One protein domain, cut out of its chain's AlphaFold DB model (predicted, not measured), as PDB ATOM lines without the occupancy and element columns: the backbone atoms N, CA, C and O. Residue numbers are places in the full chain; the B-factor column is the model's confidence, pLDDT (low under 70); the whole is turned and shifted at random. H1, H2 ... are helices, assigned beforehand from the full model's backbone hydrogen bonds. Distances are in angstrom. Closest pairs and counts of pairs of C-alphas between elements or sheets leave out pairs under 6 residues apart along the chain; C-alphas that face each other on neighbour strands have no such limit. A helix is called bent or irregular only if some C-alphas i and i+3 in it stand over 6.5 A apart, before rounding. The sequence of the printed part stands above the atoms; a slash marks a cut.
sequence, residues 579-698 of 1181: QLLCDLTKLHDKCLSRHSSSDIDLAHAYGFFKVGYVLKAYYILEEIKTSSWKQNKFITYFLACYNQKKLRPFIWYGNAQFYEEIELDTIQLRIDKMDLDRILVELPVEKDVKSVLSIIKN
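Overview. This is residues 579 to 698 of the 1181 residues of a protein of Fluviicola sp. SGL-29 (UniProt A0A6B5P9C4). Look first for three helices, H2, H3 and H4, folded up and down side by side as a core, their centres making a triangle. A small hairpin, H6 and H7, packs on residues 635 to 642 of H4 at one end of the longest axis; H1 and H5 stand steeply to this core, H1 packing on H2 and H5 on the later part of H4. You will find 120 printed residues with seven named helices, H1 to H7 in order along the chain, and no named strand; the class is all helix. The whole is compact, with a radius of gyration of the C-alphas of 14.8 A, and spans 41 by 29 by 24 A.

Along the chain. Find C-alpha 579 at (-42.627, -42.375, 25.122); from there H1 runs 20.5 A to residue 592. H2 is residues 602 to 610, 12.1 A, and H3 is residues 614 to 630, 24.9 A. Find C-alpha 634 at (-17.935, -35.994, 7.837), where H4 begins and runs 25.6 A to residue 650; it is irregular, with C-alphas 646 and 649 7.1 A apart. H5 spans residues 661 to 673, 18.6 A, H6 residues 676 to 682, 9.9 A, and H7 residues 687 to 697, 14.8 A, ending at C-alpha 697 at (-20.654, -49.261, 2.574).

Arrangement. Begin at H4, the hub, which touches four other helices. H3 and H4 form a helical hairpin at a shallow tilt of 18 degrees, closest at the C-alphas of Lys 625 and Tyr 637, 4.8 A. H2 and H3 form another at 10 degrees, closest at the C-alphas of Ala 605 and Ala 617, 4.6 A. H4 touches H5 at a steep tilt of 50 degrees, closest at C-alphas 645 and 671, 5.7 A. H6 touches H4, closest at C-alphas 676 and 642, 7.2 A; H7 only just touches H4, with 3 pairs of C-alphas within 8 A, closest at 697 and 642, 6.9 A. H6 and H7 form a helical hairpin, closest at C-alphas 680 and 690, 6.8 A. H1 touches H2 with residues 580 to 584 alone, at a steep tilt of 65 degrees, closest at C-alphas 584 and 608, 7.0 A. H5 and H6 are apart. Every O i to N i+4 pair is within hydrogen-bond range in H1, H2, H5, H6 and H7, against 12 of 13 in H3 and 10 of 13 in H4.

Size, cuts and confidence. The two C-alphas farthest apart are those of Gln 657 and Lys 687, 43.1 A. The printed part has no cut and no long link. In the B-factor column, the model's pLDDT is under 70 at residues 588 to 599; its mean over the printed part is 86.0.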
ATOM      1  N   GLN A 579     -43.540 -43.499  24.923       90.81
ATOM      2  CA  GLN A 579     -42.627 -42.375  25.122       90.81
ATOM      3  C   GLN A 579     -41.827 -42.089  23.849       90.81
ATOM      4  O   GLN A 579     -41.646 -40.926  23.494       90.81
ATOM      5  N   LEU A 580     -41.398 -43.132  23.131       92.12
ATOM      6  CA  LEU A 580     -40.726 -42.985  21.841       92.12
ATOM      7  C   LEU A 580     -41.600 -42.241  20.824       92.12
ATOM      8  O   LEU A 580     -41.130 -41.292  20.198       92.12
ATOM      9  N   LEU A 581     -42.856 -42.656  20.652       92.44
ATOM     10  CA  LEU A 581     -43.785 -42.024  19.718       92.44
ATOM     11  C   LEU A 581     -44.075 -40.574  20.121       92.44
ATOM     12  O   LEU A 581     -44.103 -39.698  19.252       92.44
ATOM     13  N   CYS A 582     -44.222 -40.295  21.420       89.81
ATOM     14  CA  CYS A 582     -44.381 -38.931  21.929       89.81
ATOM     15  C   CYS A 582     -43.170 -38.051  21.588       89.81
ATOM     16  O   CYS A 582     -43.342 -36.931  21.105       89.81
ATOM     17  N   ASP A 583     -41.956 -38.554  21.820       87.56
ATOM     18  CA  ASP A 583     -40.711 -37.824  21.563       87.56
ATOM     19  C   ASP A 583     -40.540 -37.541  20.055       87.56
ATOM     20  O   ASP A 583     -40.249 -36.407  19.664       87.56
ATOM     21  N   LEU A 584     -40.814 -38.530  19.195       88.62
ATOM     22  CA  LEU A 584     -40.758 -38.376  17.736       88.62
ATOM     23  C   LEU A 584     -41.828 -37.413  17.195       88.62
ATOM     24  O   LEU A 584     -41.556 -36.650  16.268       88.62
ATOM     25  N   THR A 585     -43.032 -37.417  17.773       85.31
ATOM     26  CA  THR A 585     -44.114 -36.502  17.369       85.31
ATOM     27  C   THR A 585     -43.757 -35.055  17.706       85.31
ATOM     28  O   THR A 585     -43.817 -34.193  16.835       85.31
ATOM     29  N   LYS A 586     -43.254 -34.796  18.922       83.44
ATOM     30  CA  LYS A 586     -42.788 -33.457  19.329       83.44
ATOM     31  C   LYS A 586     -41.657 -32.932  18.446       83.44
ATOM     32  O   LYS A 586     -41.587 -31.732  18.188       83.44
ATOM     33  N   LEU A 587     -40.748 -33.809  18.016       77.62
ATOM     34  CA  LEU A 587     -39.661 -33.431  17.113       77.62
ATOM     35  C   LEU A 587     -40.205 -32.990  15.749       77.62
ATOM     36  O   LEU A 587     -39.770 -31.975  15.218       77.62
ATOM     37  N   HIS A 588     -41.182 -33.723  15.209       67.81
ATOM     38  CA  HIS A 588     -41.807 -33.395  13.929       67.81
ATOM     39  C   HIS A 588     -42.422 -31.989  13.923       67.81
ATOM     40  O   HIS A 588     -42.160 -31.218  13.000       67.81
ATOM     41  N   ASP A 589     -43.163 -31.636  14.975       66.31
ATOM     42  CA  ASP A 589     -43.790 -30.315  15.097       66.31
ATOM     43  C   ASP A 589     -42.742 -29.189  15.155       66.31
ATOM     44  O   ASP A 589     -42.927 -28.124  14.563       66.31
ATOM     45  N   LYS A 590     -41.597 -29.441  15.808       64.69
ATOM     46  CA  LYS A 590     -40.465 -28.503  15.838       64.69
ATOM     47  C   LYS A 590     -39.815 -28.331  14.466       64.69
ATOM     48  O   LYS A 590     -39.621 -27.191  14.058       64.69
ATOM     49  N   CYS A 591     -39.534 -29.417  13.740       58.00
ATOM     50  CA  CYS A 591     -38.924 -29.368  12.402       58.00
ATOM     51  C   CYS A 591     -39.769 -28.579  11.383       58.00
ATOM     52  O   CYS A 591     -39.222 -27.946  10.482       58.00
ATOM     53  N   LEU A 592     -41.101 -28.601  11.517       50.12
ATOM     54  CA  LEU A 592     -42.019 -27.844  10.656       50.12
ATOM     55  C   LEU A 592     -42.014 -26.334  10.957       50.12
ATOM     56  O   LEU A 592     -42.304 -25.523  10.072       50.12
ATOM     57  N   SER A 593     -41.624 -25.932  12.169       52.53
ATOM     58  CA  SER A 593     -41.297 -24.540  12.472       52.53
ATOM     59  C   SER A 593     -39.872 -24.256  11.975       52.53
ATOM     60  O   SER A 593     -38.902 -24.758  12.530       52.53
ATOM     61  N   ARG A 594     -39.715 -23.477  10.896       43.00
ATOM     62  CA  ARG A 594     -38.441 -23.218  10.168       43.00
ATOM     63  C   ARG A 594     -37.302 -22.549  10.986       43.00
ATOM     64  O   ARG A 594     -36.406 -21.945  10.400       43.00
ATOM     65  N   HIS A 595     -37.316 -22.618  12.317       41.84
ATOM     66  CA  HIS A 595     -36.428 -21.882  13.217       41.84
ATOM     67  C   HIS A 595     -35.667 -22.715  14.265       41.84
ATOM     68  O   HIS A 595     -34.912 -22.116  15.027       41.84
ATOM     69  N   SER A 596     -35.759 -24.050  14.320       43.91
ATOM     70  CA  SER A 596     -34.938 -24.821  15.276       43.91
ATOM     71  C   SER A 596     -33.693 -25.432  14.633       43.91
ATOM     72  O   SER A 596     -33.672 -26.597  14.249       43.91
ATOM     73  N   SER A 597     -32.622 -24.650  14.554       50.06
ATOM     74  CA  SER A 597     -31.274 -25.173  14.341       50.06
ATOM     75  C   SER A 597     -30.803 -25.991  15.559       50.06
ATOM     76  O   SER A 597     -30.812 -25.456  16.665       50.06
ATOM     77  N   SER A 598     -30.299 -27.214  15.321       53.94
ATOM     78  CA  SER A 598     -29.266 -27.966  16.084       53.94
ATOM     79  C   SER A 598     -29.607 -29.216  16.925       53.94
ATOM     80  O   SER A 598     -28.663 -29.920  17.279       53.94
ATOM     81  N   ASP A 599     -30.869 -29.596  17.150       66.62
ATOM     82  CA  ASP A 599     -31.191 -30.707  18.085       66.62
ATOM     83  C   ASP A 599     -31.388 -32.102  17.448       66.62
ATOM     84  O   ASP A 599     -31.714 -33.066  18.144       66.62
ATOM     85  N   ILE A 600     -31.210 -32.245  16.133       80.69
ATOM     86  CA  ILE A 600     -31.533 -33.481  15.403       80.69
ATOM     87  C   ILE A 600     -30.257 -34.265  15.075       80.69
ATOM     88  O   ILE A 600     -29.251 -33.698  14.652       80.69
ATOM     89  N   ASP A 601     -30.308 -35.588  15.241       86.88
ATOM     90  CA  ASP A 601     -29.181 -36.497  15.020       86.88
ATOM     91  C   ASP A 601     -29.613 -37.840  14.392       86.88
ATOM     92  O   ASP A 601     -30.796 -38.104  14.151       86.88
ATOM     93  N   LEU A 602     -28.639 -38.721  14.137       91.44
ATOM     94  CA  LEU A 602     -28.887 -40.046  13.554       91.44
ATOM     95  C   LEU A 602     -29.801 -40.930  14.419       91.44
ATOM     96  O   LEU A 602     -30.497 -41.785  13.869       91.44
ATOM     97  N   ALA A 603     -29.843 -40.731  15.742       89.38
ATOM     98  CA  ALA A 603     -30.713 -41.505  16.625       89.38
ATOM     99  C   ALA A 603     -32.193 -41.177  16.379       89.38
ATOM    100  O   ALA A 603     -33.032 -42.081  16.418       89.38
ATOM    101  N   HIS A 604     -32.514 -39.922  16.052       89.38
ATOM    102  CA  HIS A 604     -33.868 -39.514  15.661       89.38
ATOM    103  C   HIS A 604     -34.289 -40.139  14.325       89.38
ATOM    104  O   HIS A 604     -35.376 -40.715  14.234       89.38
ATOM    105  N   ALA A 605     -33.418 -40.091  13.308       92.31
ATOM    106  CA  ALA A 605     -33.666 -40.749  12.018       92.31
ATOM    107  C   ALA A 605     -33.913 -42.255  12.197       92.31
ATOM    108  O   ALA A 605     -34.862 -42.816  11.642       92.31
ATOM    109  N   TYR A 606     -33.081 -42.892  13.024       92.25
ATOM    110  CA  TYR A 606     -33.218 -44.291  13.408       92.25
ATOM    111  C   TYR A 606     -34.555 -44.560  14.099       92.25
ATOM    112  O   TYR A 606     -35.252 -45.495  13.719       92.25
ATOM    113  N   GLY A 607     -34.965 -43.710  15.043       91.50
ATOM    114  CA  GLY A 607     -36.276 -43.786  15.690       91.50
ATOM    115  C   GLY A 607     -37.434 -43.783  14.690       91.50
ATOM    116  O   GLY A 607     -38.259 -44.695  14.727       91.50
ATOM    117  N   PHE A 608     -37.464 -42.825  13.754       91.75
ATOM    118  CA  PHE A 608     -38.498 -42.759  12.710       91.75
ATOM    119  C   PHE A 608     -38.532 -44.010  11.826       91.75
ATOM    120  O   PHE A 608     -39.609 -44.559  11.586       91.75
ATOM    121  N   PHE A 609     -37.372 -44.512  11.394       92.06
ATOM    122  CA  PHE A 609     -37.284 -45.759  10.626       92.06
ATOM    123  C   PHE A 609     -37.809 -46.969  11.425       92.06
ATOM    124  O   PHE A 609     -38.530 -47.829  10.905       92.06
ATOM    125  N   LYS A 610     -37.516 -47.027  12.727       88.75
ATOM    126  CA  LYS A 610     -37.940 -48.113  13.626       88.75
ATOM    127  C   LYS A 610     -39.424 -48.102  13.982       88.75
ATOM    128  O   LYS A 610     -39.972 -49.155  14.304       88.75
ATOM    129  N   VAL A 611     -40.103 -46.973  13.826       89.88
ATOM    130  CA  VAL A 611     -41.575 -46.908  13.866       89.88
ATOM    131  C   VAL A 611     -42.205 -46.897  12.463       89.88
ATOM    132  O   VAL A 611     -43.406 -46.715  12.306       89.88
ATOM    133  N   GLY A 612     -41.408 -47.118  11.413       89.19
ATOM    134  CA  GLY A 612     -41.881 -47.252  10.031       89.19
ATOM    135  C   GLY A 612     -42.358 -45.953   9.372       89.19
ATOM    136  O   GLY A 612     -43.013 -46.003   8.334       89.19
ATOM    137  N   TYR A 613     -42.002 -44.792   9.929       90.50
ATOM    138  CA  TYR A 613     -42.188 -43.490   9.284       90.50
ATOM    139  C   TYR A 613     -41.014 -43.192   8.344       90.50
ATOM    140  O   TYR A 613     -40.168 -42.336   8.612       90.50
ATOM    141  N   VAL A 614     -40.966 -43.931   7.234       90.06
ATOM    142  CA  VAL A 614     -39.836 -43.985   6.293       90.06
ATOM    143  C   VAL A 614     -39.512 -42.612   5.704       90.06
ATOM    144  O   VAL A 614     -38.356 -42.188   5.752       90.06
ATOM    145  N   LEU A 615     -40.512 -41.871   5.215       88.38
ATOM    146  CA  LEU A 615     -40.243 -40.555   4.620       88.38
ATOM    147  C   LEU A 615     -39.810 -39.513   5.655       88.38
ATOM    148  O   LEU A 615     -38.948 -38.684   5.371       88.38
ATOM    149  N   LYS A 616     -40.331 -39.585   6.888       88.62
ATOM    150  CA  LYS A 616     -39.849 -38.715   7.972       88.62
ATOM    151  C   LYS A 616     -38.374 -38.993   8.262       88.62
ATOM    152  O   LYS A 616     -37.598 -38.051   8.377       88.62
ATOM    153  N   ALA A 617     -37.968 -40.265   8.298       92.12
ATOM    154  CA  ALA A 617     -36.557 -40.623   8.421       92.12
ATOM    155  C   ALA A 617     -35.719 -40.053   7.260       92.12
ATOM    156  O   ALA A 617     -34.652 -39.498   7.512       92.12
ATOM    157  N   TYR A 618     -36.206 -40.118   6.013       92.56
ATOM    158  CA  TYR A 618     -35.519 -39.539   4.848       92.56
ATOM    159  C   TYR A 618     -35.269 -38.030   4.997       92.56
ATOM    160  O   TYR A 618     -34.135 -37.581   4.810       92.56
ATOM    161  N   TYR A 619     -36.294 -37.261   5.376       89.44
ATOM    162  CA  TYR A 619     -36.182 -35.809   5.544       89.44
ATOM    163  C   TYR A 619     -35.251 -35.410   6.689       89.44
ATOM    164  O   TYR A 619     -34.428 -34.511   6.528       89.44
ATOM    165  N   ILE A 620     -35.311 -36.130   7.810       90.75
ATOM    166  CA  ILE A 620     -34.367 -35.934   8.914       90.75
ATOM    167  C   ILE A 620     -32.923 -36.195   8.453       90.75
ATOM    168  O   ILE A 620     -32.015 -35.442   8.801       90.75
ATOM    169  N   LEU A 621     -32.690 -37.221   7.627       94.25
ATOM    170  CA  LEU A 621     -31.357 -37.502   7.085       94.25
ATOM    171  C   LEU A 621     -30.861 -36.404   6.127       94.25
ATOM    172  O   LEU A 621     -29.666 -36.107   6.135       94.25
ATOM    173  N   GLU A 622     -31.736 -35.765   5.342       91.44
ATOM    174  CA  GLU A 622     -31.368 -34.606   4.504       91.44
ATOM    175  C   GLU A 622     -30.901 -33.409   5.350       91.44
ATOM    176  O   GLU A 622     -29.898 -32.755   5.031       91.44
ATOM    177  N   GLU A 623     -31.583 -33.147   6.465       88.69
ATOM    178  CA  GLU A 623     -31.203 -32.083   7.397       88.69
ATOM    179  C   GLU A 623     -29.871 -32.390   8.100       88.69
ATOM    180  O   GLU A 623     -28.989 -31.524   8.191       88.69
ATOM    181  N   ILE A 624     -29.675 -33.644   8.525       91.94
ATOM    182  CA  ILE A 624     -28.410 -34.113   9.106       91.94
ATOM    183  C   ILE A 624     -27.277 -33.950   8.095       91.94
ATOM    184  O   ILE A 624     -26.258 -33.364   8.433       91.94
ATOM    185  N   LYS A 625     -27.444 -34.371   6.834       92.38
ATOM    186  CA  LYS A 625     -26.408 -34.187   5.799       92.38
ATOM    187  C   LYS A 625     -25.998 -32.724   5.663       92.38
ATOM    188  O   LYS A 625     -24.812 -32.397   5.713       92.38
ATOM    189  N   THR A 626     -26.983 -31.837   5.539       87.00
ATOM    190  CA  THR A 626     -26.740 -30.402   5.347       87.00
ATOM    191  C   THR A 626     -26.012 -29.781   6.542       87.00
ATOM    192  O   THR A 626     -25.084 -28.987   6.369       87.00
ATOM    193  N   SER A 627     -26.422 -30.127   7.763       86.12
ATOM    194  CA  SER A 627     -25.835 -29.581   8.993       86.12
ATOM    195  C   SER A 627     -24.479 -30.207   9.331       86.12
ATOM    196  O   SER A 627     -23.545 -29.477   9.662       86.12
ATOM    197  N   SER A 628     -24.328 -31.524   9.182       89.94
ATOM    198  CA  SER A 628     -23.081 -32.249   9.432       89.94
ATOM    199  C   SER A 628     -21.953 -31.783   8.523       89.94
ATOM    200  O   SER A 628     -20.846 -31.569   9.016       89.94
ATOM    201  N   TRP A 629     -22.225 -31.542   7.236       85.62
ATOM    202  CA  TRP A 629     -21.213 -31.011   6.319       85.62
ATOM    203  C   TRP A 629     -20.705 -29.635   6.768       85.62
ATOM    204  O   TRP A 629     -19.501 -29.417   6.868       85.62
ATOM    205  N   LYS A 630     -21.617 -28.725   7.143       83.88
ATOM    206  CA  LYS A 630     -21.271 -27.387   7.664       83.88
ATOM    207  C   LYS A 630     -20.489 -27.436   8.983       83.88
ATOM    208  O   LYS A 630     -19.730 -26.519   9.272       83.88
ATOM    209  N   GLN A 631     -20.691 -28.479   9.786       84.56
ATOM    210  CA  GLN A 631     -20.034 -28.679  11.083       84.56
ATOM    211  C   GLN A 631     -18.749 -29.523  10.995       84.56
ATOM    212  O   GLN A 631     -18.195 -29.862  12.039       84.56
ATOM    213  N   ASN A 632     -18.285 -29.889   9.792       85.25
ATOM    214  CA  ASN A 632     -17.161 -30.811   9.571       85.25
ATOM    215  C   ASN A 632     -17.348 -32.202  10.217       85.25
ATOM    216  O   ASN A 632     -16.376 -32.878  10.546       85.25
ATOM    217  N   LYS A 633     -18.600 -32.643  10.400       91.19
ATOM    218  CA  LYS A 633     -18.971 -33.977  10.907       91.19
ATOM    219  C   LYS A 633     -19.105 -34.968   9.750       91.19
ATOM    220  O   LYS A 633     -20.205 -35.378   9.366       91.19
ATOM    221  N   PHE A 634     -17.979 -35.269   9.111       93.75
ATOM    222  CA  PHE A 634     -17.935 -35.994   7.837       93.75
ATOM    223  C   PHE A 634     -18.339 -37.468   7.956       93.75
ATOM    224  O   PHE A 634     -18.936 -38.015   7.028       93.75
ATOM    225  N   ILE A 635     -18.077 -38.102   9.104       96.06
ATOM    226  CA  ILE A 635     -18.539 -39.471   9.373       96.06
ATOM    227  C   ILE A 635     -20.065 -39.471   9.448       96.06
ATOM    228  O   ILE A 635     -20.714 -40.249   8.754       96.06
ATOM    229  N   THR A 636     -20.649 -38.561  10.232       95.94
ATOM    230  CA  THR A 636     -22.107 -38.430  10.372       95.94
ATOM    231  C   THR A 636     -22.777 -38.159   9.021       95.94
ATOM    232  O   THR A 636     -23.797 -38.773   8.709       95.94
ATOM    233  N   TYR A 637     -22.176 -37.300   8.189       96.31
ATOM    234  CA  TYR A 637     -22.632 -37.052   6.817       96.31
ATOM    235  C   TYR A 637     -22.675 -38.341   5.984       96.31
ATOM    236  O   TYR A 637     -23.682 -38.627   5.331       96.31
ATOM    237  N   PHE A 638     -21.609 -39.147   6.031       97.62
ATOM    238  CA  PHE A 638     -21.553 -40.415   5.308       97.62
ATOM    239  C   PHE A 638     -22.598 -41.414   5.803       97.62
ATOM    240  O   PHE A 638     -23.307 -42.007   4.992       97.62
ATOM    241  N   LEU A 639     -22.731 -41.578   7.124       97.44
ATOM    242  CA  LEU A 639     -23.734 -42.465   7.716       97.44
ATOM    243  C   LEU A 639     -25.153 -42.047   7.322       97.44
ATOM    244  O   LEU A 639     -25.992 -42.903   7.052       97.44
ATOM    245  N   ALA A 640     -25.412 -40.740   7.229       96.75
ATOM    246  CA  ALA A 640     -26.696 -40.241   6.764       96.75
ATOM    247  C   ALA A 640     -26.951 -40.594   5.286       96.75
ATOM    248  O   ALA A 640     -28.036 -41.072   4.954       96.75
ATOM    249  N   CYS A 641     -25.944 -40.452   4.415       96.50
ATOM    250  CA  CYS A 641     -26.020 -40.881   3.012       96.50
ATOM    251  C   CYS A 641     -26.258 -42.397   2.886       96.50
ATOM    252  O   CYS A 641     -27.138 -42.839   2.145       96.50
ATOM    253  N   TYR A 642     -25.517 -43.199   3.654       96.69
ATOM    254  CA  TYR A 642     -25.679 -44.653   3.704       96.69
ATOM    255  C   TYR A 642     -27.096 -45.053   4.143       96.69
ATOM    256  O   TYR A 642     -27.764 -45.837   3.468       96.69
ATOM    257  N   ASN A 643     -27.601 -44.467   5.230       96.50
ATOM    258  CA  ASN A 643     -28.944 -44.759   5.725       96.50
ATOM    259  C   ASN A 643     -30.035 -44.341   4.724       96.50
ATOM    260  O   ASN A 643     -31.016 -45.064   4.576       96.50
ATOM    261  N   GLN A 644     -29.857 -43.249   3.970       94.94
ATOM    262  CA  GLN A 644     -30.782 -42.887   2.885       94.94
ATOM    263  C   GLN A 644     -30.822 -43.941   1.778       94.94
ATOM    264  O   GLN A 644     -31.908 -44.308   1.334       94.94
ATOM    265  N   LYS A 645     -29.666 -44.485   1.373       94.19
ATOM    266  CA  LYS A 645     -29.616 -45.627   0.445       94.19
ATOM    267  C   LYS A 645     -30.381 -46.831   0.987       94.19
ATOM    268  O   LYS A 645     -31.118 -47.468   0.237       94.19
ATOM    269  N   LYS A 646     -30.270 -47.106   2.287       93.12
ATOM    270  CA  LYS A 646     -30.989 -48.204   2.948       93.12
ATOM    271  C   LYS A 646     -32.500 -48.011   3.052       93.12
ATOM    272  O   LYS A 646     -33.209 -49.002   3.173       93.12
ATOM    273  N   LEU A 647     -33.015 -46.787   2.929       91.75
ATOM    274  CA  LEU A 647     -34.463 -46.546   2.874       91.75
ATOM    275  C   LEU A 647     -35.098 -46.958   1.544       91.75
ATOM    276  O   LEU A 647     -36.312 -47.142   1.497       91.75
ATOM    277  N   ARG A 648     -34.303 -47.136   0.480       90.62
ATOM    278  CA  ARG A 648     -34.807 -47.397  -0.873       90.62
ATOM    279  C   ARG A 648     -35.880 -48.501  -0.951       90.62
ATOM    280  O   ARG A 648     -36.907 -48.238  -1.573       90.62
ATOM    281  N   PRO A 649     -35.699 -49.702  -0.364       88.94
ATOM    282  CA  PRO A 649     -36.684 -50.781  -0.474       88.94
ATOM    283  C   PRO A 649     -37.997 -50.480   0.256       88.94
ATOM    284  O   PRO A 649     -38.977 -51.181   0.046       88.94
ATOM    285  N   PHE A 650     -38.013 -49.461   1.120       88.12
ATOM    286  CA  PHE A 650     -39.106 -49.165   2.040       88.12
ATOM    287  C   PHE A 650     -39.900 -47.913   1.660       88.12
ATOM    288  O   PHE A 650     -40.880 -47.629   2.334       88.12
ATOM    289  N   ILE A 651     -39.517 -47.169   0.610       88.19
ATOM    290  CA  ILE A 651     -40.182 -45.908   0.214       88.19
ATOM    291  C   ILE A 651     -41.684 -46.103  -0.035       88.19
ATOM    292  O   ILE A 651     -42.488 -45.285   0.397       88.19
ATOM    293  N   TRP A 652     -42.055 -47.223  -0.658       84.50
ATOM    294  CA  TRP A 652     -43.445 -47.589  -0.950       84.50
ATOM    295  C   TRP A 652     -44.136 -48.357   0.184       84.50
ATOM    296  O   TRP A 652     -45.291 -48.760   0.060       84.50
ATOM    297  N   TYR A 653     -43.441 -48.569   1.302       77.31
ATOM    298  CA  TYR A 653     -43.919 -49.325   2.454       77.31
ATOM    299  C   TYR A 653     -43.966 -48.439   3.711       77.31
ATOM    300  O   TYR A 653     -43.455 -47.322   3.751       77.31
ATOM    301  N   GLY A 654     -44.615 -48.919   4.774       71.75
ATOM    302  CA  GLY A 654     -44.788 -48.143   6.006       71.75
ATOM    303  C   GLY A 654     -45.938 -47.147   5.884       71.75
ATOM    304  O   GLY A 654     -47.081 -47.545   6.096       71.75
ATOM    305  N   ASN A 655     -45.633 -45.889   5.553       77.19
ATOM    306  CA  ASN A 655     -46.576 -44.763   5.561       77.19
ATOM    307  C   ASN A 655     -46.710 -44.029   4.208       77.19
ATOM    308  O   ASN A 655     -47.106 -42.865   4.180       77.19
ATOM    309  N   ALA A 656     -46.382 -44.695   3.095       77.62
ATOM    310  CA  ALA A 656     -46.403 -44.121   1.742       77.62
ATOM    311  C   ALA A 656     -47.779 -43.570   1.318       77.62
ATOM    312  O   ALA A 656     -47.852 -42.567   0.623       77.62
ATOM    313  N   GLN A 657     -48.867 -44.165   1.818       78.94
ATOM    314  CA  GLN A 657     -50.258 -43.781   1.529       78.94
ATOM    315  C   GLN A 657     -50.635 -42.329   1.888       78.94
ATOM    316  O   GLN A 657     -51.713 -41.874   1.523       78.94
ATOM    317  N   PHE A 658     -49.782 -41.613   2.628       81.88
ATOM    318  CA  PHE A 658     -49.992 -40.211   3.008       81.88
ATOM    319  C   PHE A 658     -49.246 -39.208   2.115       81.88
ATOM    320  O   PHE A 658     -49.272 -38.017   2.419       81.88
ATOM    321  N   TYR A 659     -48.567 -39.670   1.063       84.12
ATOM    322  CA  TYR A 659     -47.736 -38.839   0.190       84.12
ATOM    323  C   TYR A 659     -48.119 -39.020  -1.277       84.12
ATOM    324  O   TYR A 659     -48.693 -40.039  -1.664       84.12
ATOM    325  N   GLU A 660     -47.796 -38.019  -2.093       88.56
ATOM    326  CA  GLU A 660     -48.042 -38.064  -3.532       88.56
ATOM    327  C   GLU A 660     -47.053 -39.006  -4.229       88.56
ATOM    328  O   GLU A 660     -45.862 -39.027  -3.918       88.56
ATOM    329  N   GLU A 661     -47.530 -39.745  -5.234       89.38
ATOM    330  CA  GLU A 661     -46.718 -40.689  -6.016       89.38
ATOM    331  C   GLU A 661     -45.465 -40.021  -6.616       89.38
ATOM    332  O   GLU A 661     -44.356 -40.547  -6.535       89.38
ATOM    333  N   ILE A 662     -45.622 -38.786  -7.104       91.25
ATOM    334  CA  ILE A 662     -44.544 -37.968  -7.684       91.25
ATOM    335  C   ILE A 662     -43.446 -37.656  -6.654       91.25
ATOM    336  O   ILE A 662     -42.256 -37.608  -6.990       91.25
ATOM    337  N   GLU A 663     -43.821 -37.423  -5.395       88.81
ATOM    338  CA  GLU A 663     -42.869 -37.171  -4.311       88.81
ATOM    339  C   GLU A 663     -42.043 -38.430  -4.024       88.81
ATOM    340  O   GLU A 663     -40.811 -38.357  -3.945       88.81
ATOM    341  N   LEU A 664     -42.707 -39.589  -3.946       90.81
ATOM    342  CA  LEU A 664     -42.068 -40.894  -3.740       90.81
ATOM    343  C   LEU A 664     -41.065 -41.205  -4.859       90.81
ATOM    344  O   LEU A 664     -39.908 -41.538  -4.573       90.81
ATOM    345  N   ASP A 665     -41.464 -41.012  -6.117       91.69
ATOM    346  CA  ASP A 665     -40.598 -41.187  -7.288       91.69
ATOM    347  C   ASP A 665     -39.389 -40.249  -7.255       91.69
ATOM    348  O   ASP A 665     -38.251 -40.660  -7.506       91.69
ATOM    349  N   THR A 666     -39.603 -38.983  -6.890       92.56
ATOM    350  CA  THR A 666     -38.528 -37.990  -6.786       92.56
ATOM    351  C   THR A 666     -37.503 -38.386  -5.726       92.56
ATOM    352  O   THR A 666     -36.292 -38.306  -5.967       92.56
ATOM    353  N   ILE A 667     -37.965 -38.827  -4.552       92.56
ATOM    354  CA  ILE A 667     -37.101 -39.312  -3.470       92.56
ATOM    355  C   ILE A 667     -36.319 -40.541  -3.937       92.56
ATOM    356  O   ILE A 667     -35.099 -40.599  -3.753       92.56
ATOM    357  N   GLN A 668     -36.985 -41.488  -4.597       93.06
ATOM    358  CA  GLN A 668     -36.352 -42.695  -5.114       93.06
ATOM    359  C   GLN A 668     -35.249 -42.371  -6.135       93.06
ATOM    360  O   GLN A 668     -34.131 -42.872  -6.000       93.06
ATOM    361  N   LEU A 669     -35.503 -41.461  -7.081       94.38
ATOM    362  CA  LEU A 669     -34.506 -41.004  -8.058       94.38
ATOM    363  C   LEU A 669     -33.300 -40.323  -7.398       94.38
ATOM    364  O   LEU A 669     -32.162 -40.516  -7.835       94.38
ATOM    365  N   ARG A 670     -33.518 -39.523  -6.345       93.62
ATOM    366  CA  ARG A 670     -32.422 -38.905  -5.575       93.62
ATOM    367  C   ARG A 670     -31.575 -39.956  -4.870       93.62
ATOM    368  O   ARG A 670     -30.349 -39.858  -4.896       93.62
ATOM    369  N   ILE A 671     -32.220 -40.952  -4.263       94.62
ATOM    370  CA  ILE A 671     -31.525 -42.070  -3.628       94.62
ATOM    371  C   ILE A 671     -30.722 -42.840  -4.679       94.62
ATOM    372  O   ILE A 671     -29.552 -43.115  -4.442       94.62
ATOM    373  N   ASP A 672     -31.287 -43.131  -5.851       93.44
ATOM    374  CA  ASP A 672     -30.618 -43.890  -6.916       93.44
ATOM    375  C   ASP A 672     -29.362 -43.205  -7.452       93.44
ATOM    376  O   ASP A 672     -28.322 -43.853  -7.559       93.44
ATOM    377  N   LYS A 673     -29.416 -41.889  -7.683       93.88
ATOM    378  CA  LYS A 673     -28.283 -41.099  -8.203       93.88
ATOM    379  C   LYS A 673     -27.102 -40.959  -7.243       93.88
ATOM    380  O   LYS A 673     -26.029 -40.542  -7.663       93.88
ATOM    381  N   MET A 674     -27.287 -41.245  -5.958       93.81
ATOM    382  CA  MET A 674     -26.225 -41.099  -4.967       93.81
ATOM    383  C   MET A 674     -25.146 -42.179  -5.148       93.81
ATOM    384  O   MET A 674     -25.455 -43.368  -5.177       93.81
ATOM    385  N   ASP A 675     -23.881 -41.771  -5.221       92.12
ATOM    386  CA  ASP A 675     -22.726 -42.663  -5.364       92.12
ATOM    387  C   ASP A 675     -21.900 -42.658  -4.069       92.12
ATOM    388  O   ASP A 675     -21.175 -41.706  -3.775       92.12
ATOM    389  N   LEU A 676     -22.039 -43.717  -3.262       93.62
ATOM    390  CA  LEU A 676     -21.324 -43.832  -1.989       93.62
ATOM    391  C   LEU A 676     -19.818 -44.067  -2.170       93.62
ATOM    392  O   LEU A 676     -19.057 -43.713  -1.270       93.62
ATOM    393  N   ASP A 677     -19.381 -44.648  -3.292       87.75
ATOM    394  CA  ASP A 677     -17.959 -44.849  -3.593       87.75
ATOM    395  C   ASP A 677     -17.285 -43.508  -3.852       87.75
ATOM    396  O   ASP A 677     -16.282 -43.182  -3.211       87.75
ATOM    397  N   ARG A 678     -17.896 -42.694  -4.718       85.31
ATOM    398  CA  ARG A 678     -17.440 -41.328  -4.979       85.31
ATOM    399  C   ARG A 678     -17.422 -40.488  -3.704       85.31
ATOM    400  O   ARG A 678     -16.395 -39.893  -3.385       85.31
ATOM    401  N   ILE A 679     -18.526 -40.490  -2.949       90.56
ATOM    402  CA  ILE A 679     -18.620 -39.737  -1.691       90.56
ATOM    403  C   ILE A 679     -17.475 -40.139  -0.754       90.56
ATOM    404  O   ILE A 679     -16.773 -39.266  -0.256       90.56
ATOM    405  N   LEU A 680     -17.243 -41.439  -0.534       89.19
ATOM    406  CA  LEU A 680     -16.201 -41.923   0.377       89.19
ATOM    407  C   LEU A 680     -14.788 -41.457  -0.023       89.19
ATOM    408  O   LEU A 680     -13.975 -41.132   0.850       89.19
ATOM    409  N   VAL A 681     -14.493 -41.420  -1.327       80.50
ATOM    410  CA  VAL A 681     -13.210 -40.926  -1.851       80.50
ATOM    411  C   VAL A 681     -13.029 -39.444  -1.525       80.50
ATOM    412  O   VAL A 681     -11.975 -39.073  -1.000       80.50
ATOM    413  N   GLU A 682     -14.062 -38.632  -1.754       80.69
ATOM    414  CA  GLU A 682     -14.053 -37.175  -1.564       80.69
ATOM    415  C   GLU A 682     -14.043 -36.741  -0.085       80.69
ATOM    416  O   GLU A 682     -13.654 -35.611   0.219       80.69
ATOM    417  N   LEU A 683     -14.421 -37.615   0.862       84.75
ATOM    418  CA  LEU A 683     -14.465 -37.249   2.283       84.75
ATOM    419  C   LEU A 683     -13.079 -36.860   2.829       84.75
ATOM    420  O   LEU A 683     -12.128 -37.648   2.724       84.75
ATOM    421  N   PRO A 684     -12.956 -35.708   3.516       80.12
ATOM    422  CA  PRO A 684     -11.711 -35.260   4.138       80.12
ATOM    423  C   PRO A 684     -11.505 -35.914   5.518       80.12
ATOM    424  O   PRO A 684     -11.384 -35.235   6.533       80.12
ATOM    425  N   VAL A 685     -11.476 -37.250   5.557       84.12
ATOM    426  CA  VAL A 685     -11.229 -38.057   6.768       84.12
ATOM    427  C   VAL A 685     -10.016 -38.970   6.584       84.12
ATOM    428  O   VAL A 685      -9.604 -39.267   5.458       84.12
ATOM    429  N   GLU A 686      -9.422 -39.425   7.684       78.81
ATOM    430  CA  GLU A 686      -8.214 -40.251   7.675       78.81
ATOM    431  C   GLU A 686      -8.445 -41.641   7.057       78.81
ATOM    432  O   GLU A 686      -9.549 -42.186   7.075       78.81
ATOM    433  N   LYS A 687      -7.364 -42.263   6.558       79.44
ATOM    434  CA  LYS A 687      -7.383 -43.587   5.906       79.44
ATOM    435  C   LYS A 687      -8.074 -44.662   6.755       79.44
ATOM    436  O   LYS A 687      -8.896 -45.411   6.234       79.44
ATOM    437  N   ASP A 688      -7.787 -44.709   8.056       83.88
ATOM    438  CA  ASP A 688      -8.388 -45.704   8.953       83.88
ATOM    439  C   ASP A 688      -9.892 -45.461   9.157       83.88
ATOM    440  O   ASP A 688     -10.664 -46.415   9.222       83.88
ATOM    441  N   VAL A 689     -10.338 -44.199   9.171       90.94
ATOM    442  CA  VAL A 689     -11.770 -43.857   9.188       90.94
ATOM    443  C   VAL A 689     -12.427 -44.293   7.877       90.94
ATOM    444  O   VAL A 689     -13.443 -44.987   7.917       90.94
ATOM    445  N   LYS A 690     -11.818 -43.989   6.718       90.12
ATOM    446  CA  LYS A 690     -12.307 -44.462   5.406       90.12
ATOM    447  C   LYS A 690     -12.419 -45.988   5.351       90.12
ATOM    448  O   LYS A 690     -13.349 -46.496   4.731       90.12
ATOM    449  N   SER A 691     -11.530 -46.718   6.031       89.88
ATOM    450  CA  SER A 691     -11.595 -48.184   6.123       89.88
ATOM    451  C   SER A 691     -12.863 -48.669   6.839       89.88
ATOM    452  O   SER A 691     -13.555 -49.544   6.321       89.88
ATOM    453  N   VAL A 692     -13.248 -48.036   7.957       95.06
ATOM    454  CA  VAL A 692     -14.503 -48.351   8.665       95.06
ATOM    455  C   VAL A 692     -15.715 -48.010   7.801       95.06
ATOM    456  O   VAL A 692     -16.645 -48.806   7.694       95.06
ATOM    457  N   LEU A 693     -15.705 -46.844   7.151       96.38
ATOM    458  CA  LEU A 693     -16.798 -46.430   6.271       96.38
ATOM    459  C   LEU A 693     -16.929 -47.350   5.046       96.38
ATOM    460  O   LEU A 693     -18.045 -47.624   4.612       96.38
ATOM    461  N   SER A 694     -15.818 -47.890   4.537       94.69
ATOM    462  CA  SER A 694     -15.808 -48.914   3.485       94.69
ATOM    463  C   SER A 694     -16.452 -50.225   3.952       94.69
ATOM    464  O   SER A 694     -17.271 -50.788   3.227       94.69
ATOM    465  N   ILE A 695     -16.166 -50.670   5.185       94.62
ATOM    466  CA  ILE A 695     -16.820 -51.841   5.805       94.62
ATOM    467  C   ILE A 695     -18.339 -51.638   5.895       94.62
ATOM    468  O   ILE A 695     -19.099 -52.555   5.589       94.62
ATOM    469  N   ILE A 696     -18.787 -50.436   6.279       95.38
ATOM    470  CA  ILE A 696     -20.217 -50.089   6.327       95.38
ATOM    471  C   ILE A 696     -20.818 -50.090   4.917       95.38
ATOM    472  O   ILE A 696     -21.822 -50.755   4.686       95.38
ATOM    473  N   LYS A 697     -20.188 -49.389   3.965       94.81
ATOM    474  CA  LYS A 697     -20.654 -49.261   2.574       94.81
ATOM    475  C   LYS A 697     -20.835 -50.612   1.889       94.81
ATOM    476  O   LYS A 697     -21.837 -50.820   1.215       94.81
ATOM    477  N   ASN A 698     -19.845 -51.488   2.038       92.94
ATOM    478  CA  ASN A 698     -19.811 -52.797   1.389       92.94
ATOM    479  C   ASN A 698     -20.557 -53.870   2.186       92.94
ATOM    480  O   ASN A 698     -20.610 -55.007   1.737       92.94
TER     481      ASN A 698